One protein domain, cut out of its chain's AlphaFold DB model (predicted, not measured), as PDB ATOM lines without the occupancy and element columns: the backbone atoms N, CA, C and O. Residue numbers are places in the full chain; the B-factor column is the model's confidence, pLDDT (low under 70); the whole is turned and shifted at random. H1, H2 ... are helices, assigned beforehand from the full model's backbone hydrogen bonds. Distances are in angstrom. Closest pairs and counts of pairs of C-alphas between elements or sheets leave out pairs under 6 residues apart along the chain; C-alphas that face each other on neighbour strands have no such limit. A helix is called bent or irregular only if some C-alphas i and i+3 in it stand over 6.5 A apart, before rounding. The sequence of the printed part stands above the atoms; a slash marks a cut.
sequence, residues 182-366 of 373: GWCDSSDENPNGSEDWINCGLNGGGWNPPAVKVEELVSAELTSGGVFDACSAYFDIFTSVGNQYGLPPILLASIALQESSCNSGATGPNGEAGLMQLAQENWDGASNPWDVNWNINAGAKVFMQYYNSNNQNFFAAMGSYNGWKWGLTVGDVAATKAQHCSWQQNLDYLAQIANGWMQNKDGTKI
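AT A GLANCE: This is residues 182 to 366 of the 373 residues of the protein "SLT domain-containing protein" of Tremella mesenterica (UniProt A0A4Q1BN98). A body of crossed helices and long loops: H3 and H6 sit between the longest helix, H5, on one side and H8 on the other, H2 packs over H3 and H5, H1 and H4 are short turns at the edges, and H7 lies off at one end, touching no helix. The printed part has 185 residues with eight named helices, H1 to H8 in chain order, and no named strand. The class is all helix, though under half of the residues, 84, are in named elements. The whole is compact, with a radius of gyration of the C-alphas of 15.7 A, and spans 42 by 38 by 30 A.

IN THESE COORDINATES: H5, residues 292 to 309, is 25.7 A long, from C-alpha 292 at (0.288, 50.958, 102.695) to C-alpha 309 at (2.673, 25.343, 102.561). H2, residues 229 to 245, is 23.4 A long, with a kink of 62 degrees near residue 236; it is irregular, C-alphas 233 and 236 being 8.0 A apart. H3 is residues 249 to 260, 16.6 A, and H6 is residues 314 to 321, 10.3 A. H8, residues 349 to 359, 14.2 A, is only just irregular: C-alphas 354 and 357 are 6.6 A apart. H7 is residues 330 to 339, 14.7 A. The four-residue H1, 195 to 198, 5.0 A, begins at C-alpha (24.542, 31.424, 98.478); H4, 280 to 283, is 5.4 A.

HOW THE PARTS SIT: H5 is the hub, touching four helices. H6 touches residues 302 to 307 of H5 at a steep tilt of 59 degrees, opposite ways; the C-alphas of Tyr 306 and Ala 317 are closest, 4.8 A. H2 touches H5 at a steep tilt of 52 degrees, the same way, closest at the C-alphas of Val 241 and Asn 297, 6.0 A. H3 and H5 only just touch, with 3 pairs of C-alphas within 8 A, Leu 252 and Ala 300 closest at 6.9 A. H4 and H5 only just touch, with 3 such pairs, Asn 282 and Val 302 closest at 7.4 A. H2 touches H3, Gly 242 to Pro 249 at 4.8 A between C-alphas. Farther out, H8 touches H3, Ser 254 to Trp 357 at 5.1 A, H6, Phe 315 to Leu 350 at 6.6 A, and H1, Glu 195 to Ala 351 at 5.7 A, these being the closest C-alphas. H5 and H8 are apart. The helix packing is mostly crossed: of the 6 pairs that touch among H2, H3, H5, H6 and H8, 0 are at a shallow tilt. Every O i to N i+4 pair is within hydrogen-bond range in H3, H5, H6 and H7, against 8 of 13 in H2 and 5 of 7 in H8; H1 and H4 are too short for such a pair.

THE WHOLE: The C-alphas farthest apart, Gly 182 and Ser 287, are 46.4 A apart. The printed part has no cut. The links H1 to H2, 30 residues, and H3 to H4, 19 residues, are long. Mean pLDDT of the printed part is 94.0; residues 338 to 339 and 341 to 343 are under 70.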
ATOM      1  N   GLY A 182      24.063  19.742 102.931       96.69
ATOM      2  CA  GLY A 182      25.223  19.764 103.814       96.69
ATOM      3  C   GLY A 182      25.235  20.970 104.753       96.69
ATOM      4  O   GLY A 182      24.195  21.560 105.065       96.69
ATOM      5  N   TRP A 183      26.432  21.326 105.217       96.75
ATOM      6  CA  TRP A 183      26.654  22.461 106.110       96.75
ATOM      7  C   TRP A 183      26.348  23.795 105.433       96.75
ATOM      8  O   TRP A 183      26.619  23.987 104.252       96.75
ATOM      9  N   CYS A 184      25.809  24.727 106.215       94.94
ATOM     10  CA  CYS A 184      25.388  26.032 105.725       94.94
ATOM     11  C   CYS A 184      26.516  26.967 105.276       94.94
ATOM     12  O   CYS A 184      26.226  27.942 104.588       94.94
ATOM     13  N   ASP A 185      27.777  26.705 105.635       95.38
ATOM     14  CA  ASP A 185      28.935  27.547 105.297       95.38
ATOM     15  C   ASP A 185      28.715  29.043 105.631       95.38
ATOM     16  O   ASP A 185      28.996  29.944 104.837       95.38
ATOM     17  N   SER A 186      28.162  29.309 106.819       96.25
ATOM     18  CA  SER A 186      27.903  30.661 107.334       96.25
ATOM     19  C   SER A 186      29.190  31.434 107.650       96.25
ATOM     20  O   SER A 186      30.122  30.870 108.229       96.25
ATOM     21  N   SER A 187      29.207  32.742 107.384       95.06
ATOM     22  CA  SER A 187      30.293  33.665 107.765       95.06
ATOM     23  C   SER A 187      29.750  35.025 108.219       95.06
ATOM     24  O   SER A 187      28.564  35.297 108.052       95.06
ATOM     25  N   ASP A 188      30.601  35.921 108.725       92.69
ATOM     26  CA  ASP A 188      30.209  37.292 109.101       92.69
ATOM     27  C   ASP A 188      29.611  38.084 107.910       92.69
ATOM     28  O   ASP A 188      28.745  38.958 108.061       92.69
ATOM     29  N   GLU A 189      30.038  37.763 106.684       92.12
ATOM     30  CA  GLU A 189      29.444  38.264 105.443       92.12
ATOM     31  C   GLU A 189      28.093  37.604 105.147       92.12
ATOM     32  O   GLU A 189      27.159  38.318 104.773       92.12
ATOM     33  N   ASN A 190      27.991  36.285 105.349       95.44
ATOM     34  CA  ASN A 190      26.838  35.442 105.022       95.44
ATOM     35  C   ASN A 190      26.299  34.695 106.264       95.44
ATOM     36  O   ASN A 190      26.448  33.471 106.359       95.44
ATOM     37  N   PRO A 191      25.699  35.395 107.245       96.81
ATOM     38  CA  PRO A 191      25.354  34.790 108.529       96.81
ATOM     39  C   PRO A 191      24.222  33.763 108.438       96.81
ATOM     40  O   PRO A 191      24.124  32.913 109.312       96.81
ATOM     41  N   ASN A 192      23.413  33.781 107.372       97.56
ATOM     42  CA  ASN A 192      22.359  32.800 107.090       97.56
ATOM     43  C   ASN A 192      22.784  31.725 106.074       97.56
ATOM     44  O   ASN A 192      21.946  31.133 105.395       97.56
ATOM     45  N   GLY A 193      24.090  31.468 105.983       96.88
ATOM     46  CA  GLY A 193      24.673  30.459 105.106       96.88
ATOM     47  C   GLY A 193      25.052  30.984 103.721       96.88
ATOM     48  O   GLY A 193      24.628  32.060 103.292       96.88
ATOM     49  N   SER A 194      25.898  30.229 103.024       96.50
ATOM     50  CA  SER A 194      26.419  30.586 101.707       96.50
ATOM     51  C   SER A 194      25.331  30.553 100.629       96.50
ATOM     52  O   SER A 194      24.375  29.782 100.682       96.50
ATOM     53  N   GLU A 195      25.492  31.376  99.594       95.12
ATOM     54  CA  GLU A 195      24.542  31.424  98.478       95.12
ATOM     55  C   GLU A 195      24.444  30.093  97.717       95.12
ATOM     56  O   GLU A 195      23.353  29.723  97.300       95.12
ATOM     57  N   ASP A 196      25.545  29.346  97.566       95.19
ATOM     58  CA  ASP A 196      25.516  28.021  96.925       95.19
ATOM     59  C   ASP A 196      24.723  26.994  97.756       95.19
ATOM     60  O   ASP A 196      24.074  26.121  97.178       95.19
ATOM     61  N   TRP A 197      24.720  27.125  99.088       97.31
ATOM     62  CA  TRP A 197      23.905  26.307  99.989       97.31
ATOM     63  C   TRP A 197      22.424  26.714  99.960       97.31
ATOM     64  O   TRP A 197      21.553  25.864  99.797       97.31
ATOM     65  N   ILE A 198      22.118  28.014 100.005       97.31
ATOM     66  CA  ILE A 198      20.746  28.537  99.845       97.31
ATOM     67  C   ILE A 198      20.152  28.126  98.478       97.31
ATOM     68  O   ILE A 198      18.982  27.743  98.369       97.31
ATOM     69  N   ASN A 199      20.983  28.139  97.432       96.12
ATOM     70  CA  ASN A 199      20.635  27.762  96.062       96.12
ATOM     71  C   ASN A 199      20.949  26.285  95.741       96.12
ATOM     72  O   ASN A 199      21.106  25.917  94.572       96.12
ATOM     73  N   CYS A 200      21.006  25.423  96.758       97.12
ATOM     74  CA  CYS A 200      21.236  23.984  96.638       97.12
ATOM     75  C   CYS A 200      20.420  23.343  95.496       97.12
ATOM     76  O   CYS A 200      19.209  23.531  95.372       97.12
ATOM     77  N   GLY A 201      21.106  22.619  94.603       96.19
ATOM     78  CA  GLY A 201      20.517  21.945  93.435       96.19
ATOM     79  C   GLY A 201      20.258  22.812  92.186       96.19
ATOM     80  O   GLY A 201      20.160  22.263  91.084       96.19
ATOM     81  N   LEU A 202      20.239  24.148  92.297       94.38
ATOM     82  CA  LEU A 202      19.866  25.086  91.216       94.38
ATOM     83  C   LEU A 202      20.721  24.946  89.935       94.38
ATOM     84  O   LEU A 202      20.228  25.138  88.822       94.38
ATOM     85  N   ASN A 203      22.001  24.582  90.073       90.50
ATOM     86  CA  ASN A 203      22.935  24.397  88.950       90.50
ATOM     87  C   ASN A 203      22.820  23.028  88.241       90.50
ATOM     88  O   ASN A 203      23.580  22.774  87.309       90.50
ATOM     89  N   GLY A 204      21.932  22.130  88.683       87.62
ATOM     90  CA  GLY A 204      21.886  20.750  88.191       87.62
ATOM     91  C   GLY A 204      20.547  20.056  88.422       87.62
ATOM     92  O   GLY A 204      19.640  20.193  87.608       87.62
ATOM     93  N   GLY A 205      20.438  19.283  89.508       87.56
ATOM     94  CA  GLY A 205      19.288  18.406  89.795       87.56
ATOM     95  C   GLY A 205      17.954  19.108  90.086       87.56
ATOM     96  O   GLY A 205      16.959  18.425  90.312       87.56
ATOM     97  N   GLY A 206      17.932  20.441  90.069       95.94
ATOM     98  CA  GLY A 206      16.782  21.261  90.419       95.94
ATOM     99  C   GLY A 206      16.862  21.751  91.863       95.94
ATOM    100  O   GLY A 206      17.339  21.044  92.748       95.94
ATOM    101  N   TRP A 207      16.425  22.987  92.087       97.69
ATOM    102  CA  TRP A 207      16.521  23.669  93.371       97.69
ATOM    103  C   TRP A 207      15.730  22.940  94.462       97.69
ATOM    104  O   TRP A 207      14.530  22.682  94.323       97.69
ATOM    105  N   ASN A 208      16.436  22.613  95.537       97.44
ATOM    106  CA  ASN A 208      15.961  21.909  96.718       97.44
ATOM    107  C   ASN A 208      16.580  22.642  97.921       97.44
ATOM    108  O   ASN A 208      17.684  22.285  98.328       97.44
ATOM    109  N   PRO A 209      15.976  23.751  98.387       97.50
ATOM    110  CA  PRO A 209      16.570  24.586  99.421       97.50
ATOM    111  C   PRO A 209      16.655  23.856 100.766       97.50
ATOM    112  O   PRO A 209      15.730  23.117 101.118       97.50
ATOM    113  N   PRO A 210      17.694  24.144 101.566       97.69
ATOM    114  CA  PRO A 210      17.846  23.577 102.898       97.69
ATOM    115  C   PRO A 210      16.678  23.961 103.811       97.69
ATOM    116  O   PRO A 210      16.078  25.032 103.668       97.69
ATOM    117  N   ALA A 211      16.349  23.089 104.762       96.69
ATOM    118  CA  ALA A 211      15.280  23.331 105.724       96.69
ATOM    119  C   ALA A 211      15.736  24.289 106.840       96.69
ATOM    120  O   ALA A 211      16.474  23.895 107.737       96.69
ATOM    121  N   VAL A 212      15.266  25.540 106.786       97.75
ATOM    122  CA  VAL A 212      15.505  26.576 107.808       97.75
ATOM    123  C   VAL A 212      14.203  27.299 108.114       97.75
ATOM    124  O   VAL A 212      13.502  27.710 107.189       97.75
ATOM    125  N   LYS A 213      13.877  27.473 109.393       97.75
ATOM    126  CA  LYS A 213      12.711  28.238 109.849       97.75
ATOM    127  C   LYS A 213      13.012  29.728 109.992       97.75
ATOM    128  O   LYS A 213      14.165  30.123 110.132       97.75
ATOM    129  N   VAL A 214      11.973  30.568 110.003       97.44
ATOM    130  CA  VAL A 214      12.109  32.024 110.227       97.44
ATOM    131  C   VAL A 214      12.823  32.312 111.544       97.44
ATOM    132  O   VAL A 214      13.673  33.194 111.594       97.44
ATOM    133  N   GLU A 215      12.503  31.553 112.592       95.69
ATOM    134  CA  GLU A 215      13.063  31.749 113.924       95.69
ATOM    135  C   GLU A 215      14.553  31.402 113.985       95.69
ATOM    136  O   GLU A 215      15.251  31.947 114.824       95.69
ATOM    137  N   GLU A 216      15.056  30.516 113.116       95.81
ATOM    138  CA  GLU A 216      16.461  30.080 113.105       95.81
ATOM    139  C   GLU A 216      17.408  31.081 112.432       95.81
ATOM    140  O   GLU A 216      18.622  30.994 112.623       95.81
ATOM    141  N   LEU A 217      16.869  32.025 111.657       96.56
ATOM    142  CA  LEU A 217      17.657  33.016 110.935       96.56
ATOM    143  C   LEU A 217      18.298  34.031 111.880       96.56
ATOM    144  O   LEU A 217      17.683  34.555 112.806       96.56
ATOM    145  N   VAL A 218      19.523  34.412 111.544       96.69
ATOM    146  CA  VAL A 218      20.162  35.615 112.062       96.69
ATOM    147  C   VAL A 218      19.501  36.827 111.414       96.69
ATOM    148  O   VAL A 218      19.420  36.911 110.187       96.69
ATOM    149  N   SER A 219      19.077  37.807 112.206       95.81
ATOM    150  CA  SER A 219      18.606  39.095 111.695       95.81
ATOM    151  C   SER A 219      19.037  40.243 112.595       95.81
ATOM    152  O   SER A 219      19.012  40.119 113.817       95.81
ATOM    153  N   ALA A 220      19.387  41.376 111.993       95.81
ATOM    154  CA  ALA A 220      19.556  42.635 112.704       95.81
ATOM    155  C   ALA A 220      18.197  43.200 113.158       95.81
ATOM    156  O   ALA A 220      17.152  42.890 112.588       95.81
ATOM    157  N   GLU A 221      18.210  44.089 114.149       95.12
ATOM    158  CA  GLU A 221      17.020  44.862 114.515       95.12
ATOM    159  C   GLU A 221      16.650  45.878 113.424       95.12
ATOM    160  O   GLU A 221      17.524  46.519 112.826       95.12
ATOM    161  N   LEU A 222      15.346  46.081 113.199       95.94
ATOM    162  CA  LEU A 222      14.861  47.136 112.304       95.94
ATOM    163  C   LEU A 222      15.028  48.498 112.991       95.94
ATOM    164  O   LEU A 222      14.193  48.920 113.787       95.94
ATOM    165  N   THR A 223      16.122  49.188 112.677       89.81
ATOM    166  CA  THR A 223      16.453  50.507 113.231       89.81
ATOM    167  C   THR A 223      16.486  51.582 112.144       89.81
ATOM    168  O   THR A 223      16.605  51.290 110.955       89.81
ATOM    169  N   SER A 224      16.338  52.848 112.542       82.00
ATOM    170  CA  SER A 224      16.481  53.995 111.636       82.00
ATOM    171  C   SER A 224      17.944  54.204 111.250       82.00
ATOM    172  O   SER A 224      18.813  54.130 112.120       82.00
ATOM    173  N   GLY A 225      18.204  54.558 109.991       81.12
ATOM    174  CA  GLY A 225      19.551  54.668 109.441       81.12
ATOM    175  C   GLY A 225      19.939  53.454 108.594       81.12
ATOM    176  O   GLY A 225      19.606  52.308 108.904       81.12
ATOM    177  N   GLY A 226      20.716  53.697 107.541       89.62
ATOM    178  CA  GLY A 226      21.283  52.640 106.703       89.62
ATOM    179  C   GLY A 226      20.425  52.359 105.474       89.62
ATOM    180  O   GLY A 226      19.916  53.278 104.836       89.62
ATOM    181  N   VAL A 227      20.287  51.089 105.087       93.94
ATOM    182  CA  VAL A 227      19.604  50.753 103.823       93.94
ATOM    183  C   VAL A 227      18.084  50.909 103.894       93.94
ATOM    184  O   VAL A 227      17.435  51.060 102.860       93.94
ATOM    185  N   PHE A 228      17.520  50.952 105.103       95.94
ATOM    186  CA  PHE A 228      16.085  51.101 105.345       95.94
ATOM    187  C   PHE A 228      15.593  52.551 105.460       95.94
ATOM    188  O   PHE A 228      14.413  52.761 105.739       95.94
ATOM    189  N   ASP A 229      16.423  53.564 105.187       94.81
ATOM    190  CA  ASP A 229      15.999  54.975 105.234       94.81
ATOM    191  C   ASP A 229      14.788  55.257 104.322       94.81
ATOM    192  O   ASP A 229      13.859  55.965 104.719       94.81
ATOM    193  N   ALA A 230      14.730  54.620 103.145       93.25
ATOM    194  CA  ALA A 230      13.591  54.687 102.218       93.25
ATOM    195  C   ALA A 230      12.293  54.056 102.769       93.25
ATOM    196  O   ALA A 230      11.203  54.339 102.279       93.25
ATOM    197  N   CYS A 231      12.409  53.203 103.788       96.62
ATOM    198  CA  CYS A 231      11.324  52.456 104.417       96.62
ATOM    199  C   CYS A 231      10.878  53.063 105.761       96.62
ATOM    200  O   CYS A 231       9.878  52.620 106.323       96.62
ATOM    201  N   SER A 232      11.606  54.066 106.272       96.31
ATOM    202  CA  SER A 232      11.443  54.659 107.612       96.31
ATOM    203  C   SER A 232      10.012  55.095 107.946       96.31
ATOM    204  O   SER A 232       9.541  54.865 109.057       96.31
ATOM    205  N   ALA A 233       9.278  55.635 106.967       97.06
ATOM    206  CA  ALA A 233       7.878  56.046 107.108       97.06
ATOM    207  C   ALA A 233       6.887  54.897 107.409       97.06
ATOM    208  O   ALA A 233       5.722  55.164 107.696       97.06
ATOM    209  N   TYR A 234       7.322  53.636 107.328       98.12
ATOM    210  CA  TYR A 234       6.472  52.450 107.478       98.12
ATOM    211  C   TYR A 234       6.912  51.526 108.628       98.12
ATOM    212  O   TYR A 234       6.340  50.450 108.793       98.12
ATOM    213  N   PHE A 235       7.912  51.914 109.430       98.06
ATOM    214  CA  PHE A 235       8.491  51.061 110.478       98.06
ATOM    215  C   PHE A 235       7.480  50.599 111.531       98.06
ATOM    216  O   PHE A 235       7.476  49.420 111.884       98.06
ATOM    217  N   ASP A 236       6.579  51.477 111.975       98.31
ATOM    218  CA  ASP A 236       5.518  51.111 112.921       98.31
ATOM    219  C   ASP A 236       4.569  50.056 112.328       98.31
ATOM    220  O   ASP A 236       4.091  49.169 113.034       98.31
ATOM    221  N   ILE A 237       4.343  50.104 111.010       98.69
ATOM    222  CA  ILE A 237       3.488  49.155 110.287       98.69
ATOM    223  C   ILE A 237       4.216  47.816 110.127       98.69
ATOM    224  O   ILE A 237       3.636  46.781 110.446       98.69
ATOM    225  N   PHE A 238       5.493  47.811 109.725       98.75
ATOM    226  CA  PHE A 238       6.306  46.586 109.698       98.75
ATOM    227  C   PHE A 238       6.432  45.944 111.085       98.75
ATOM    228  O   PHE A 238       6.382  44.722 111.193       98.75
ATOM    229  N   THR A 239       6.537  46.747 112.144       98.56
ATOM    230  CA  THR A 239       6.611  46.262 113.529       98.56
ATOM    231  C   THR A 239       5.278  45.674 113.982       98.56
ATOM    232  O   THR A 239       5.235  44.553 114.482       98.56
ATOM    233  N   SER A 240       4.172  46.387 113.752       98.69
ATOM    234  CA  SER A 240       2.819  45.929 114.087       98.69
ATOM    235  C   SER A 240       2.444  44.639 113.344       98.69
ATOM    236  O   SER A 240       2.034  43.657 113.963       98.69
ATOM    237  N   VAL A 241       2.658  44.600 112.024       98.81
ATOM    238  CA  VAL A 241       2.364  43.429 111.184       98.81
ATOM    239  C   VAL A 241       3.339  42.281 111.466       98.81
ATOM    240  O   VAL A 241       2.912  41.131 111.530       98.81
ATOM    241  N   GLY A 242       4.624  42.563 111.702       98.62
ATOM    242  CA  GLY A 242       5.605  41.558 112.116       98.62
ATOM    243  C   GLY A 242       5.162  40.849 113.395       98.62
ATOM    244  O   GLY A 242       4.980  39.633 113.401       98.62
ATOM    245  N   ASN A 243       4.834  41.623 114.433       98.31
ATOM    246  CA  ASN A 243       4.303  41.104 115.694       98.31
ATOM    247  C   ASN A 243       2.983  40.328 115.516       98.31
ATOM    248  O   ASN A 243       2.787  39.314 116.182       98.31
ATOM    249  N   GLN A 244       2.092  40.759 114.613       98.56
ATOM    250  CA  GLN A 244       0.836  40.054 114.318       98.56
ATOM    251  C   GLN A 244       1.063  38.648 113.737       98.56
ATOM    252  O   GLN A 244       0.309  37.729 114.056       98.56
ATOM    253  N   TYR A 245       2.071  38.481 112.875       98.31
ATOM    254  CA  TYR A 245       2.348  37.222 112.173       98.31
ATOM    255  C   TYR A 245       3.485  36.388 112.789       98.31
ATOM    256  O   TYR A 245       3.746  35.290 112.305       98.31
ATOM    257  N   GLY A 246       4.147  36.878 113.844       97.75
ATOM    258  CA  GLY A 246       5.322  36.227 114.437       97.75
ATOM    259  C   GLY A 246       6.591  36.361 113.585       97.75
ATOM    260  O   GLY A 246       7.453  35.492 113.626       97.75
ATOM    261  N   LEU A 247       6.694  37.427 112.786       98.38
ATOM    262  CA  LEU A 247       7.795  37.670 111.853       98.38
ATOM    263  C   LEU A 247       8.704  38.807 112.344       98.38
ATOM    264  O   LEU A 247       8.186  39.832 112.796       98.38
ATOM    265  N   PRO A 248      10.038  38.705 112.176       98.19
ATOM    266  CA  PRO A 248      10.942  39.828 112.402       98.19
ATOM    267  C   PRO A 248      10.513  41.050 111.565       98.19
ATOM    268  O   PRO A 248      10.378  40.921 110.345       98.19
ATOM    269  N   PRO A 249      10.337  42.252 112.147       98.62
ATOM    270  CA  PRO A 249       9.930  43.443 111.390       98.62
ATOM    271  C   PRO A 249      10.871  43.764 110.221       98.62
ATOM    272  O   PRO A 249      10.431  44.183 109.147       98.62
ATOM    273  N   ILE A 250      12.169  43.489 110.397       98.44
ATOM    274  CA  ILE A 250      13.189  43.651 109.358       98.44
ATOM    275  C   ILE A 250      12.960  42.738 108.146       98.44
ATOM    276  O   ILE A 250      13.327  43.128 107.043       98.44
ATOM    277  N   LEU A 251      12.327  41.566 108.292       98.75
ATOM    278  CA  LEU A 251      12.003  40.690 107.159       98.75
ATOM    279  C   LEU A 251      10.947  41.343 106.258       98.75
ATOM    280  O   LEU A 251      11.114  41.379 105.040       98.75
ATOM    281  N   LEU A 252       9.897  41.929 106.839       98.81
ATOM    282  CA  LEU A 252       8.867  42.630 106.065       98.81
ATOM    283  C   LEU A 252       9.434  43.882 105.380       98.81
ATOM    284  O   LEU A 252       9.170  44.107 104.199       98.81
ATOM    285  N   ALA A 253      10.279  44.642 106.083       98.50
ATOM    286  CA  ALA A 253      11.009  45.761 105.491       98.50
ATOM    287  C   ALA A 253      11.970  45.302 104.374       98.50
ATOM    288  O   ALA A 253      12.078  45.970 103.349       98.50
ATOM    289  N   SER A 254      12.631  44.149 104.537       98.44
ATOM    290  CA  SER A 254      13.533  43.549 103.539       98.44
ATOM    291  C   SER A 254      12.801  43.180 102.254       98.44
ATOM    292  O   SER A 254      13.286  43.499 101.171       98.44
ATOM    293  N   ILE A 255      11.619  42.564 102.368       98.56
ATOM    294  CA  ILE A 255      10.752  42.269 101.220       98.56
ATOM    295  C   ILE A 255      10.348  43.580 100.537       98.56
ATOM    296  O   ILE A 255      10.588  43.738  99.345       98.56
ATOM    297  N   ALA A 256       9.835  44.566 101.280       98.38
ATOM    298  CA  ALA A 256       9.424  45.849 100.703       98.38
ATOM    299  C   ALA A 256      10.569  46.601  99.990       98.38
ATOM    300  O   ALA A 256      10.362  47.233  98.947       98.38
ATOM    301  N   LEU A 257      11.787  46.533 100.534       95.94
ATOM    302  CA  LEU A 257      12.978  47.158  99.962       95.94
ATOM    303  C   LEU A 257      13.455  46.428  98.693       95.94
ATOM    304  O   LEU A 257      13.754  47.086  97.697       95.94
ATOM    305  N   GLN A 258      13.460  45.093  98.696       95.81
ATOM    306  CA  GLN A 258      13.812  44.267  97.536       95.81
ATOM    307  C   GLN A 258      12.786  44.389  96.395       95.81
ATOM    308  O   GLN A 258      13.180  44.479  95.234       95.81
ATOM    309  N   GLU A 259      11.491  44.400  96.716       95.38
ATOM    310  CA  GLU A 259      10.397  44.369  95.738       95.38
ATOM    311  C   GLU A 259      10.101  45.746  95.120       95.38
ATOM    312  O   GLU A 259       9.890  45.869  93.914       95.38
ATOM    313  N   SER A 260      10.108  46.817  95.923       96.31
ATOM    314  CA  SER A 260       9.703  48.157  95.460       96.31
ATOM    315  C   SER A 260      10.711  49.272  95.743       96.31
ATOM    316  O   SER A 260      10.447  50.424  95.398       96.31
ATOM    317  N   SER A 261      11.839  48.977  96.399       96.12
ATOM    318  CA  SER A 261      12.677  49.997  97.053       96.12
ATOM    319  C   SER A 261      11.890  50.853  98.061       96.12
ATOM    320  O   SER A 261      12.125  52.054  98.183       96.12
ATOM    321  N   CYS A 262      10.915  50.243  98.748       96.69
ATOM    322  CA  CYS A 262       9.938  50.905  99.618       96.69
ATOM    323  C   CYS A 262       9.110  52.027  98.943       96.69
ATOM    324  O   CYS A 262       8.630  52.961  99.590       96.69
ATOM    325  N   ASN A 263       8.864  51.910  97.635       97.62
ATOM    326  CA  ASN A 263       7.944  52.777  96.901       97.62
ATOM    327  C   ASN A 263       6.502  52.245  96.975       97.62
ATOM    328  O   ASN A 263       6.110  51.350  96.228       97.62
ATOM    329  N   SER A 264       5.670  52.854  97.820       97.69
ATOM    330  CA  SER A 264       4.248  52.503  97.965       97.69
ATOM    331  C   SER A 264       3.407  52.751  96.707       97.69
ATOM    332  O   SER A 264       2.370  52.120  96.532       97.69
ATOM    333  N   GLY A 265       3.875  53.601  95.787       97.06
ATOM    334  CA  GLY A 265       3.284  53.814  94.464       97.06
ATOM    335  C   GLY A 265       3.868  52.929  93.355       97.06
ATOM    336  O   GLY A 265       3.674  53.232  92.175       97.06
ATOM    337  N   ALA A 266       4.634  51.882  93.681       95.75
ATOM    338  CA  ALA A 266       5.193  50.978  92.680       95.75
ATOM    339  C   ALA A 266       4.101  50.171  91.957       95.75
ATOM    340  O   ALA A 266       3.148  49.676  92.563       95.75
ATOM    341  N   THR A 267       4.270  50.012  90.646       94.94
ATOM    342  CA  THR A 267       3.507  49.068  89.825       94.94
ATOM    343  C   THR A 267       4.510  48.216  89.072       94.94
ATOM    344  O   THR A 267       5.315  48.772  88.323       94.94
ATOM    345  N   GLY A 268       4.481  46.906  89.295       88.94
ATOM    346  CA  GLY A 268       5.413  45.970  88.684       88.94
ATOM    347  C   GLY A 268       5.122  45.704  87.204       88.94
ATOM    348  O   GLY A 268       4.081  46.126  86.679       88.94
ATOM    349  N   PRO A 269       6.025  44.993  86.501       84.25
ATOM    350  CA  PRO A 269       5.920  44.747  85.062       84.25
ATOM    351  C   PRO A 269       4.645  44.014  84.615       84.25
ATOM    352  O   PRO A 269       4.274  44.111  83.444       84.25
ATOM    353  N   ASN A 270       3.982  43.282  85.514       83.62
ATOM    354  CA  ASN A 270       2.755  42.529  85.253       83.62
ATOM    355  C   ASN A 270       1.532  43.102  85.994       83.62
ATOM    356  O   ASN A 270       0.456  42.507  85.927       83.62
ATOM    357  N   GLY A 271       1.669  44.264  86.645       90.25
ATOM    358  CA  GLY A 271       0.607  44.923  87.414       90.25
ATOM    359  C   GLY A 271       0.683  44.705  88.927       90.25
ATOM    360  O   GLY A 271      -0.270  45.040  89.627       90.25
ATOM    361  N   GLU A 272       1.790  44.163  89.435       94.06
ATOM    362  CA  GLU A 272       2.042  43.950  90.861       94.06
ATOM    363  C   GLU A 272       1.955  45.267  91.654       94.06
ATOM    364  O   GLU A 272       2.484  46.295  91.228       94.06
ATOM    365  N   ALA A 273       1.280  45.265  92.806       97.00
ATOM    366  CA  ALA A 273       0.921  46.494  93.514       97.00
ATOM    367  C   ALA A 273       1.773  46.768  94.765       97.00
ATOM    368  O   ALA A 273       1.975  45.890  95.606       97.00
ATOM    369  N   GLY A 274       2.177  48.031  94.929       97.94
ATOM    370  CA  GLY A 274       2.615  48.609  96.201       97.94
ATOM    371  C   GLY A 274       3.978  48.141  96.711       97.94
ATOM    372  O   GLY A 274       4.803  47.628  95.956       97.94
ATOM    373  N   LEU A 275       4.201  48.344  98.014       98.25
ATOM    374  CA  LEU A 275       5.466  48.070  98.702       98.25
ATOM    375  C   LEU A 275       5.940  46.624  98.526       98.25
ATOM    376  O   LEU A 275       7.116  46.388  98.271       98.25
ATOM    377  N   MET A 276       5.002  45.689  98.646       98.19
ATOM    378  CA  MET A 276       5.216  44.243  98.671       98.19
ATOM    379  C   MET A 276       5.007  43.582  97.293       98.19
ATOM    380  O   MET A 276       4.961  42.362  97.212       98.19
ATOM    381  N   GLN A 277       4.810  44.374  96.226       97.38
ATOM    382  CA  GLN A 277       4.566  43.917  94.843       97.38
ATOM    383  C   GLN A 277       3.563  42.748  94.731       97.38
ATOM    384  O   GLN A 277       3.828  41.693  94.156       97.38
ATOM    385  N   LEU A 278       2.350  42.954  95.250       96.56
ATOM    386  CA  LEU A 278       1.324  41.910  95.274       96.56
ATOM    387  C   LEU A 278       0.646  41.734  93.912       96.56
ATOM    388  O   LEU A 278       0.031  42.668  93.385       96.56
ATOM    389  N   ALA A 279       0.719  40.516  93.378       93.06
ATOM    390  CA  ALA A 279      -0.011  40.083  92.189       93.06
ATOM    391  C   ALA A 279      -1.541  40.107  92.404       93.06
ATOM    392  O   ALA A 279      -2.024  40.029  93.536       93.06
ATOM    393  N   GLN A 280      -2.305  40.229  91.313       93.31
ATOM    394  CA  GLN A 280      -3.734  40.568  91.346       93.31
ATOM    395  C   GLN A 280      -4.613  39.523  92.051       93.31
ATOM    396  O   GLN A 280      -5.593  39.875  92.707       93.31
ATOM    397  N   GLU A 281      -4.256  38.246  91.959       91.12
ATOM    398  CA  GLU A 281      -4.876  37.155  92.723       91.12
ATOM    399  C   GLU A 281      -4.860  37.359  94.246       91.12
ATOM    400  O   GLU A 281      -5.792  36.940  94.926       91.12
ATOM    401  N   ASN A 282      -3.829  38.026  94.772       93.12
ATOM    402  CA  ASN A 282      -3.586  38.206  96.201       93.12
ATOM    403  C   ASN A 282      -4.205  39.510  96.724       93.12
ATOM    404  O   ASN A 282      -3.943  39.920  97.853       93.12
ATOM    405  N   TRP A 283      -5.006  40.195  95.901       93.56
ATOM    406  CA  TRP A 283      -5.694  41.416  96.310       93.56
ATOM    407  C   TRP A 283      -6.903  41.141  97.208       93.56
ATOM    408  O   TRP A 283      -7.383  42.075  97.834       93.56
ATOM    409  N   ASP A 284      -7.417  39.905  97.287       90.50
ATOM    410  CA  ASP A 284      -8.555  39.524  98.150       90.50
ATOM    411  C   ASP A 284      -9.781  40.472  98.043       90.50
ATOM    412  O   ASP A 284     -10.536  40.668  98.993       90.50
ATOM    413  N   GLY A 285      -9.989  41.083  96.868       88.94
ATOM    414  CA  GLY A 285     -11.059  42.061  96.627       88.94
ATOM    415  C   GLY A 285     -10.769  43.500  97.086       88.94
ATOM    416  O   GLY A 285     -11.696  44.307  97.143       88.94
ATOM    417  N   ALA A 286      -9.516  43.843  97.400       92.19
ATOM    418  CA  ALA A 286      -9.109  45.178  97.833       92.19
ATOM    419  C   ALA A 286      -9.516  46.282  96.842       92.19
ATOM    420  O   ALA A 286      -9.233  46.218  95.645       92.19
ATOM    421  N   SER A 287     -10.115  47.350  97.373       92.38
ATOM    422  CA  SER A 287     -10.480  48.553  96.616       92.38
ATOM    423  C   SER A 287      -9.269  49.405  96.215       92.38
ATOM    424  O   SER A 287      -9.336  50.143  95.233       92.38
ATOM    425  N   ASN A 288      -8.165  49.304  96.959       96.56
ATOM    426  CA  ASN A 288      -6.891  49.946  96.653       96.56
ATOM    427  C   ASN A 288      -5.715  49.054  97.105       96.56
ATOM    428  O   ASN A 288      -5.307  49.141  98.263       96.56
ATOM    429  N   PRO A 289      -5.121  48.238  96.216       97.19
ATOM    430  CA  PRO A 289      -4.003  47.367  96.578       97.19
ATOM    431  C   PRO A 289      -2.672  48.121  96.791       97.19
ATOM    432  O   PRO A 289      -1.680  47.504  97.175       97.19
ATOM    433  N   TRP A 290      -2.641  49.446  96.578       98.00
ATOM    434  CA  TRP A 290      -1.522  50.336  96.928       98.00
ATOM    435  C   TRP A 290      -1.668  50.998  98.308       98.00
ATOM    436  O   TRP A 290      -0.790  51.769  98.696       98.00
ATOM    437  N   ASP A 291      -2.749  50.748  99.060       98.19
ATOM    438  CA  ASP A 291      -2.819  51.216 100.450       98.19
ATOM    439  C   ASP A 291      -1.698  50.575 101.278       98.19
ATOM    440  O   ASP A 291      -1.525  49.361 101.263       98.19
ATOM    441  N   VAL A 292      -0.933  51.393 102.002       98.38
ATOM    442  CA  VAL A 292       0.288  50.958 102.695       98.38
ATOM    443  C   VAL A 292      -0.004  49.918 103.778       98.38
ATOM    444  O   VAL A 292       0.709  48.918 103.865       98.38
ATOM    445  N   ASN A 293      -1.047  50.125 104.588       98.12
ATOM    446  CA  ASN A 293      -1.378  49.219 105.687       98.12
ATOM    447  C   ASN A 293      -1.877  47.881 105.143       98.12
ATOM    448  O   ASN A 293      -1.394  46.825 105.551       98.12
ATOM    449  N   TRP A 294      -2.806  47.934 104.185       98.25
ATOM    450  CA  TRP A 294      -3.330  46.742 103.531       98.25
ATOM    451  C   TRP A 294      -2.221  45.972 102.799       98.25
ATOM    452  O   TRP A 294      -2.111  44.762 102.969       98.25
ATOM    453  N   ASN A 295      -1.361  46.656 102.039       98.69
ATOM    454  CA  ASN A 295      -0.337  46.027 101.205       98.69
ATOM    455  C   ASN A 295       0.750  45.329 102.040       98.69
ATOM    456  O   ASN A 295       1.117  44.199 101.726       98.69
ATOM    457  N   ILE A 296       1.211  45.943 103.140       98.75
ATOM    458  CA  ILE A 296       2.153  45.295 104.071       98.75
ATOM    459  C   ILE A 296       1.496  44.081 104.747       98.75
ATOM    460  O   ILE A 296       2.105  43.012 104.809       98.75
ATOM    461  N   ASN A 297       0.245  44.208 105.206       98.62
ATOM    462  CA  ASN A 297      -0.469  43.111 105.867       98.62
ATOM    463  C   ASN A 297      -0.729  41.925 104.922       98.62
ATOM    464  O   ASN A 297      -0.426  40.780 105.256       98.62
ATOM    465  N   ALA A 298      -1.209  42.201 103.709       98.50
ATOM    466  CA  ALA A 298      -1.428  41.198 102.675       98.50
ATOM    467  C   ALA A 298      -0.108  40.559 102.208       98.50
ATOM    468  O   ALA A 298      -0.065  39.350 101.988       98.50
ATOM    469  N   GLY A 299       0.997  41.311 102.147       98.56
ATOM    470  CA  GLY A 299       2.324  40.755 101.870       98.56
ATOM    471  C   GLY A 299       2.811  39.789 102.947       98.56
ATOM    472  O   GLY A 299       3.263  38.693 102.611       98.56
ATOM    473  N   ALA A 300       2.644  40.134 104.227       98.81
ATOM    474  CA  ALA A 300       2.932  39.226 105.338       98.81
ATOM    475  C   ALA A 300       2.035  37.972 105.302       98.81
ATOM    476  O   ALA A 300       2.525  36.854 105.463       98.81
ATOM    477  N   LYS A 301       0.740  38.132 104.998       98.56
ATOM    478  CA  LYS A 301      -0.210  37.023 104.813       98.56
ATOM    479  C   LYS A 301       0.213  36.074 103.685       98.56
ATOM    480  O   LYS A 301       0.204  34.863 103.893       98.56
ATOM    481  N   VAL A 302       0.600  36.599 102.519       98.31
ATOM    482  CA  VAL A 302       1.077  35.807 101.366       98.31
ATOM    483  C   VAL A 302       2.374  35.072 101.709       98.31
ATOM    484  O   VAL A 302       2.479  33.873 101.453       98.31
ATOM    485  N   PHE A 303       3.330  35.741 102.362       98.62
ATOM    486  CA  PHE A 303       4.534  35.075 102.863       98.62
ATOM    487  C   PHE A 303       4.176  33.919 103.812       98.62
ATOM    488  O   PHE A 303       4.651  32.803 103.619       98.62
ATOM    489  N   MET A 304       3.274  34.138 104.776       98.62
ATOM    490  CA  MET A 304       2.842  33.094 105.711       98.62
ATOM    491  C   MET A 304       2.073  31.950 105.043       98.62
ATOM    492  O   MET A 304       2.152  30.814 105.508       98.62
ATOM    493  N   GLN A 305       1.354  32.195 103.945       98.25
ATOM    494  CA  GLN A 305       0.749  31.125 103.147       98.25
ATOM    495  C   GLN A 305       1.824  30.227 102.523       98.25
ATOM    496  O   GLN A 305       1.744  29.009 102.682       98.25
ATOM    497  N   TYR A 306       2.854  30.809 101.898       98.38
ATOM    498  CA  TYR A 306       3.980  30.042 101.356       98.38
ATOM    499  C   TYR A 306       4.825  29.373 102.447       98.38
ATOM    500  O   TYR A 306       5.280  28.249 102.260       98.38
ATOM    501  N   TYR A 307       5.015  30.018 103.598       98.62
ATOM    502  CA  TYR A 307       5.748  29.450 104.730       98.62
ATOM    503  C   TYR A 307       5.053  28.203 105.278       98.62
ATOM    504  O   TYR A 307       5.672  27.146 105.404       98.62
ATOM    505  N   ASN A 308       3.742  28.282 105.511       98.38
ATOM    506  CA  ASN A 308       2.962  27.139 105.972       98.38
ATOM    507  C   ASN A 308       2.858  26.028 104.912       98.38
ATOM    508  O   ASN A 308       2.884  24.853 105.274       98.38
ATOM    509  N   SER A 309       2.764  26.360 103.618       98.00
ATOM    510  CA  SER A 309       2.673  25.343 102.561       98.00
ATOM    511  C   SER A 309       3.999  24.651 102.235       98.00
ATOM    512  O   SER A 309       3.984  23.520 101.752       98.00
ATOM    513  N   ASN A 310       5.134  25.284 102.542       97.69
ATOM    514  CA  ASN A 310       6.474  24.717 102.399       97.69
ATOM    515  C   ASN A 310       7.025  24.158 103.727       97.69
ATOM    516  O   ASN A 310       8.223  24.239 103.983       97.69
ATOM    517  N   ASN A 311       6.167  23.599 104.590       97.31
ATOM    518  CA  ASN A 311       6.552  22.963 105.860       97.31
ATOM    519  C   ASN A 311       7.418  23.851 106.782       97.31
ATOM    520  O   ASN A 311       8.320  23.352 107.451       97.31
ATOM    521  N   GLN A 312       7.146  25.160 106.823       98.06
ATOM    522  CA  GLN A 312       7.926  26.154 107.571       98.06
ATOM    523  C   GLN A 312       9.386  26.312 107.091       98.06
ATOM    524  O   GLN A 312      10.243  26.737 107.857       98.06
ATOM    525  N   ASN A 313       9.684  26.016 105.820       98.44
ATOM    526  CA  ASN A 313      10.967  26.356 105.200       98.44
ATOM    527  C   ASN A 313      10.939  27.802 104.663       98.44
ATOM    528  O   ASN A 313      10.224  28.119 103.707       98.44
ATOM    529  N   PHE A 314      11.747  28.674 105.265       98.56
ATOM    530  CA  PHE A 314      11.918  30.078 104.902       98.56
ATOM    531  C   PHE A 314      12.412  30.279 103.467       98.56
ATOM    532  O   PHE A 314      11.837  31.080 102.733       98.56
ATOM    533  N   PHE A 315      13.456  29.563 103.042       98.44
ATOM    534  CA  PHE A 315      14.026  29.734 101.703       98.44
ATOM    535  C   PHE A 315      13.047  29.277 100.621       98.44
ATOM    536  O   PHE A 315      12.880  29.966  99.615       98.44
ATOM    537  N   ALA A 316      12.326  28.179 100.859       98.44
ATOM    538  CA  ALA A 316      11.238  27.736  99.992       98.44
ATOM    539  C   ALA A 316      10.086  28.761  99.930       98.44
ATOM    540  O   ALA A 316       9.552  29.028  98.850       98.44
ATOM    541  N   ALA A 317       9.738  29.388 101.059       98.50
ATOM    542  CA  ALA A 317       8.713  30.428 101.130       98.50
ATOM    543  C   ALA A 317       9.117  31.715 100.394       98.50
ATOM    544  O   ALA A 317       8.357  32.214  99.565       98.50
ATOM    545  N   MET A 318      10.332  32.220 100.633       98.25
ATOM    546  CA  MET A 318      10.878  33.393  99.941       98.25
ATOM    547  C   MET A 318      11.093  33.140  98.449       98.25
ATOM    548  O   MET A 318      10.846  34.027  97.633       98.25
ATOM    549  N   GLY A 319      11.490  31.924  98.067       96.88
ATOM    550  CA  GLY A 319      11.576  31.536  96.663       96.88
ATOM    551  C   GLY A 319      10.198  31.524  96.014       96.88
ATOM    552  O   GLY A 319      10.031  32.111  94.949       96.88
ATOM    553  N   SER A 320       9.193  30.949  96.681       96.56
ATOM    554  CA  SER A 320       7.796  30.988  96.219       96.56
ATOM    555  C   SER A 320       7.296  32.429  96.054       96.56
ATOM    556  O   SER A 320       6.665  32.740  95.045       96.56
ATOM    557  N   TYR A 321       7.656  33.331  96.978       95.75
ATOM    558  CA  TYR A 321       7.361  34.766  96.891       95.75
ATOM    559  C   TYR A 321       7.952  35.404  95.622       95.75
ATOM    560  O   TYR A 321       7.244  36.094  94.895       95.75
ATOM    561  N   ASN A 322       9.212  35.095  95.289       92.12
ATOM    562  CA  ASN A 322       9.866  35.562  94.058       92.12
ATOM    563  C   ASN A 322       9.435  34.800  92.779       92.12
ATOM    564  O   ASN A 322       9.893  35.105  91.676       92.12
ATOM    565  N   GLY A 323       8.573  33.784  92.887       90.62
ATOM    566  CA  GLY A 323       8.146  32.953  91.756       90.62
ATOM    567  C   GLY A 323       9.155  31.878  91.327       90.62
ATOM    568  O   GLY A 323       9.167  31.466  90.158       90.62
ATOM    569  N   TRP A 324      10.009  31.424  92.247       93.81
ATOM    570  CA  TRP A 324      10.734  30.157  92.147       93.81
ATOM    571  C   TRP A 324       9.794  28.991  92.495       93.81
ATOM    572  O   TRP A 324       8.683  29.177  92.985       93.81
ATOM    573  N   LYS A 325      10.251  27.766  92.234       94.31
ATOM    574  CA  LYS A 325       9.551  26.521  92.570       94.31
ATOM    575  C   LYS A 325      10.572  25.427  92.864       94.31
ATOM    576  O   LYS A 325      11.674  25.469  92.316       94.31
ATOM    577  N   TRP A 326      10.184  24.419  93.638       95.81
ATOM    578  CA  TRP A 326      10.959  23.184  93.776       95.81
ATOM    579  C   TRP A 326      11.357  22.630  92.400       95.81
ATOM    580  O   TRP A 326      10.557  22.616  91.460       95.81
ATOM    581  N   GLY A 327      12.615  22.217  92.271       96.31
ATOM    582  CA  GLY A 327      13.183  21.718  91.022       96.31
ATOM    583  C   GLY A 327      13.589  22.788  89.998       96.31
ATOM    584  O   GLY A 327      14.009  22.416  88.907       96.31
ATOM    585  N   LEU A 328      13.490  24.093  90.298       94.62
ATOM    586  CA  LEU A 328      13.958  25.163  89.400       94.62
ATOM    587  C   LEU A 328      15.451  25.009  89.070       94.62
ATOM    588  O   LEU A 328      16.256  24.769  89.965       94.62
ATOM    589  N   THR A 329      15.843  25.215  87.815       94.44
ATOM    590  CA  THR A 329      17.256  25.263  87.409       94.44
ATOM    591  C   THR A 329      17.655  26.625  86.840       94.44
ATOM    592  O   THR A 329      16.823  27.379  86.328       94.44
ATOM    593  N   VAL A 330      18.963  26.916  86.815       90.19
ATOM    594  CA  VAL A 330      19.520  28.036  86.024       90.19
ATOM    595  C   VAL A 330      19.088  27.944  84.551       90.19
ATOM    596  O   VAL A 330      18.853  28.968  83.910       90.19
ATOM    597  N   GLY A 331      18.947  26.725  84.015       88.56
ATOM    598  CA  GLY A 331      18.491  26.476  82.646       88.56
ATOM    599  C   GLY A 331      17.068  26.981  82.391       88.56
ATOM    600  O   GLY A 331      16.842  27.679  81.402       88.56
ATOM    601  N   ASP A 332      16.134  26.717  83.309       88.50
ATOM    602  CA  ASP A 332      14.747  27.204  83.230       88.50
ATOM    603  C   ASP A 332      14.677  28.737  83.255       88.50
ATOM    604  O   ASP A 332      13.945  29.362  82.481       88.50
ATOM    605  N   VAL A 333      15.472  29.364  84.126       85.50
ATOM    606  CA  VAL A 333      15.526  30.826  84.270       85.50
ATOM    607  C   VAL A 333      16.190  31.481  83.053       85.50
ATOM    608  O   VAL A 333      15.738  32.530  82.587       85.50
ATOM    609  N   ALA A 334      17.219  30.859  82.472       84.12
ATOM    610  CA  ALA A 334      17.831  31.314  81.222       84.12
ATOM    611  C   ALA A 334      16.872  31.182  80.022       84.12
ATOM    612  O   ALA A 334      16.768  32.111  79.216       84.12
ATOM    613  N   ALA A 335      16.125  30.076  79.931       81.31
ATOM    614  CA  ALA A 335      15.095  29.875  78.911       81.31
ATOM    615  C   ALA A 335      13.950  30.896  79.046       81.31
ATOM    616  O   ALA A 335      13.500  31.454  78.044       81.31
ATOM    617  N   THR A 336      13.547  31.211  80.282       76.69
ATOM    618  CA  THR A 336      12.532  32.237  80.573       76.69
ATOM    619  C   THR A 336      12.987  33.615  80.092       76.69
ATOM    620  O   THR A 336      12.218  34.290  79.413       76.69
ATOM    621  N   LYS A 337      14.251  34.013  80.321       73.25
ATOM    622  CA  LYS A 337      14.797  35.292  79.811       73.25
ATOM    623  C   LYS A 337      14.686  35.429  78.302       73.25
ATOM    624  O   LYS A 337      14.326  36.492  77.810       73.25
ATOM    625  N   ALA A 338      15.022  34.362  77.577       64.12
ATOM    626  CA  ALA A 338      15.045  34.365  76.119       64.12
ATOM    627  C   ALA A 338      13.654  34.603  75.503       64.12
ATOM    628  O   ALA A 338      13.563  35.053  74.364       64.12
ATOM    629  N   GLN A 339      12.588  34.318  76.255       66.31
ATOM    630  CA  GLN A 339      11.198  34.499  75.835       66.31
ATOM    631  C   GLN A 339      10.583  35.776  76.434       66.31
ATOM    632  O   GLN A 339       9.920  36.538  75.731       66.31
ATOM    633  N   HIS A 340      10.822  36.025  77.725       71.56
ATOM    634  CA  HIS A 340      10.175  37.063  78.525       71.56
ATOM    635  C   HIS A 340      11.115  37.585  79.633       71.56
ATOM    636  O   HIS A 340      11.038  37.145  80.780       71.56
ATOM    637  N   CYS A 341      11.986  38.558  79.326       68.00
ATOM    638  CA  CYS A 341      12.921  39.140  80.308       68.00
ATOM    639  C   CYS A 341      12.236  39.603  81.607       68.00
ATOM    640  O   CYS A 341      12.720  39.301  82.689       68.00
ATOM    641  N   SER A 342      11.069  40.252  81.503       66.88
ATOM    642  CA  SER A 342      10.263  40.724  82.644       66.88
ATOM    643  C   SER A 342       9.757  39.618  83.574       66.88
ATOM    644  O   SER A 342       9.179  39.918  84.616       66.88
ATOM    645  N   TRP A 343       9.896  38.349  83.185       66.69
ATOM    646  CA  TRP A 343       9.497  37.184  83.974       66.69
ATOM    647  C   TRP A 343      10.701  36.395  84.489       66.69
ATOM    648  O   TRP A 343      10.520  35.350  85.109       66.69
ATOM    649  N   GLN A 344      11.928  36.856  84.263       75.94
ATOM    650  CA  GLN A 344      13.093  36.157  84.777       75.94
ATOM    651  C   GLN A 344      13.160  36.256  86.313       75.94
ATOM    652  O   GLN A 344      12.944  37.324  86.882       75.94
ATOM    653  N   GLN A 345      13.397  35.128  86.988       82.12
ATOM    654  CA  GLN A 345      13.631  35.092  88.432       82.12
ATOM    655  C   GLN A 345      15.011  35.666  88.769       82.12
ATOM    656  O   GLN A 345      16.011  35.316  88.135       82.12
ATOM    657  N   ASN A 346      15.076  36.476  89.824       85.38
ATOM    658  CA  ASN A 346      16.345  36.918  90.383       85.38
ATOM    659  C   ASN A 346      16.963  35.764  91.187       85.38
ATOM    660  O   ASN A 346      16.530  35.490  92.303       85.38
ATOM    661  N   LEU A 347      17.979  35.100  90.629       89.88
ATOM    662  CA  LEU A 347      18.650  33.968  91.280       89.88
ATOM    663  C   LEU A 347      19.478  34.354  92.522       89.88
ATOM    664  O   LEU A 347      19.816  33.483  93.319       89.88
ATOM    665  N   ASP A 348      19.749  35.646  92.719       91.94
ATOM    666  CA  ASP A 348      20.428  36.156  93.911       91.94
ATOM    667  C   ASP A 348      19.436  36.399  95.084       91.94
ATOM    668  O   ASP A 348      19.850  36.488  96.239       91.94
ATOM    669  N   TYR A 349      18.121  36.500  94.811       94.19
ATOM    670  CA  TYR A 349      17.080  37.060  95.702       94.19
ATOM    671  C   TYR A 349      17.111  36.535  97.147       94.19
ATOM    672  O   TYR A 349      17.021  37.312  98.098       94.19
ATOM    673  N   LEU A 350      17.276  35.222  97.326       96.94
ATOM    674  CA  LEU A 350      17.274  34.581  98.644       96.94
ATOM    675  C   LEU A 350      18.463  35.031  99.505       96.94
ATOM    676  O   LEU A 350      18.287  35.378 100.673       96.94
ATOM    677  N   ALA A 351      19.659  35.094  98.913       96.50
ATOM    678  CA  ALA A 351      20.860  35.582  99.582       96.50
ATOM    679  C   ALA A 351      20.807  37.105  99.805       96.50
ATOM    680  O   ALA A 351      21.255  37.585 100.848       96.50
ATOM    681  N   GLN A 352      20.214  37.865  98.875       96.50
ATOM    682  CA  GLN A 352      20.018  39.315  99.021       96.50
ATOM    683  C   GLN A 352      19.109  39.655 100.213       96.50
ATOM    684  O   GLN A 352      19.436  40.556 100.985       96.50
ATOM    685  N   ILE A 353      18.023  38.901 100.415       97.81
ATOM    686  CA  ILE A 353      17.164  39.007 101.603       97.81
ATOM    687  C   ILE A 353      17.927  38.565 102.861       97.81
ATOM    688  O   ILE A 353      18.103  39.369 103.775       97.81
ATOM    689  N   ALA A 354      18.403  37.315 102.908       97.81
ATOM    690  CA  ALA A 354      18.875  36.693 104.148       97.81
ATOM    691  C   ALA A 354      20.224  37.241 104.650       97.81
ATOM    692  O   ALA A 354      20.389  37.480 105.847       97.81
ATOM    693  N   ASN A 355      21.188  37.463 103.752       97.44
ATOM    694  CA  ASN A 355      22.535  37.939 104.096       97.44
ATOM    695  C   ASN A 355      22.719  39.448 103.865       97.44
ATOM    696  O   ASN A 355      23.687  40.031 104.354       97.44
ATOM    697  N   GLY A 356      21.797  40.084 103.136       96.06
ATOM    698  CA  GLY A 356      21.810  41.515 102.838       96.06
ATOM    699  C   GLY A 356      20.854  42.294 103.723       96.06
ATOM    700  O   GLY A 356      21.230  42.782 104.789       96.06
ATOM    701  N   TRP A 357      19.610  42.407 103.269       96.94
ATOM    702  CA  TRP A 357      18.610  43.284 103.870       96.94
ATOM    703  C   TRP A 357      18.315  42.922 105.332       96.94
ATOM    704  O   TRP A 357      18.365  43.803 106.189       96.94
ATOM    705  N   MET A 358      18.164  41.633 105.662       97.25
ATOM    706  CA  MET A 358      17.979  41.177 107.050       97.25
ATOM    707  C   MET A 358      19.191  41.447 107.962       97.25
ATOM    708  O   MET A 358      19.075  41.306 109.173       97.25
ATOM    709  N   GLN A 359      20.333  41.869 107.409       96.44
ATOM    710  CA  GLN A 359      21.539  42.271 108.145       96.44
ATOM    711  C   GLN A 359      21.771  43.796 108.128       96.44
ATOM    712  O   GLN A 359      22.858  44.251 108.479       96.44
ATOM    713  N   ASN A 360      20.795  44.594 107.662       95.44
ATOM    714  CA  ASN A 360      20.941  46.030 107.358       95.44
ATOM    715  C   ASN A 360      22.111  46.329 106.382       95.44
ATOM    716  O   ASN A 360      22.728  47.396 106.414       95.44
ATOM    717  N   LYS A 361      22.430  45.374 105.494       94.50
ATOM    718  CA  LYS A 361      23.430  45.491 104.419       94.50
ATOM    719  C   LYS A 361      22.723  45.685 103.070       94.50
ATOM    720  O   LYS A 361      21.579  45.284 102.886       94.50
ATOM    721  N   ASP A 362      23.418  46.278 102.098       92.62
ATOM    722  CA  ASP A 362      22.871  46.491 100.750       92.62
ATOM    723  C   ASP A 362      22.809  45.176  99.961       92.62
ATOM    724  O   ASP A 362      23.811  44.740  99.386       92.62
ATOM    725  N   GLY A 363      21.623  44.565  99.921       91.12
ATOM    726  CA  GLY A 363      21.369  43.317  99.211       91.12
ATOM    727  C   GLY A 363      21.664  43.395  97.712       91.12
ATOM    728  O   GLY A 363      22.125  42.405  97.158       91.12
ATOM    729  N   THR A 364      21.571  44.561  97.053       88.50
ATOM    730  CA  THR A 364      21.933  44.681  95.618       88.50
ATOM    731  C   THR A 364      23.420  44.419  95.336       88.50
ATOM    732  O   THR A 364      23.825  44.244  94.184       88.50
ATOM    733  N   LYS A 365      24.259  44.384  96.382       88.56
ATOM    734  CA  LYS A 365      25.683  44.027  96.298       88.56
ATOM    735  C   LYS A 365      25.960  42.533  96.531       88.56
ATOM    736  O   LYS A 365      27.096  42.109  96.318       88.56
ATOM    737  N   ILE A 366      24.958  41.753  96.941       88.81
ATOM    738  CA  ILE A 366      25.045  40.310  97.219       88.81
ATOM    739  C   ILE A 366      24.534  39.517  96.008       88.81
ATOM    740  O   ILE A 366      23.736  40.022  95.215       88.81
TER     741      ILE A 366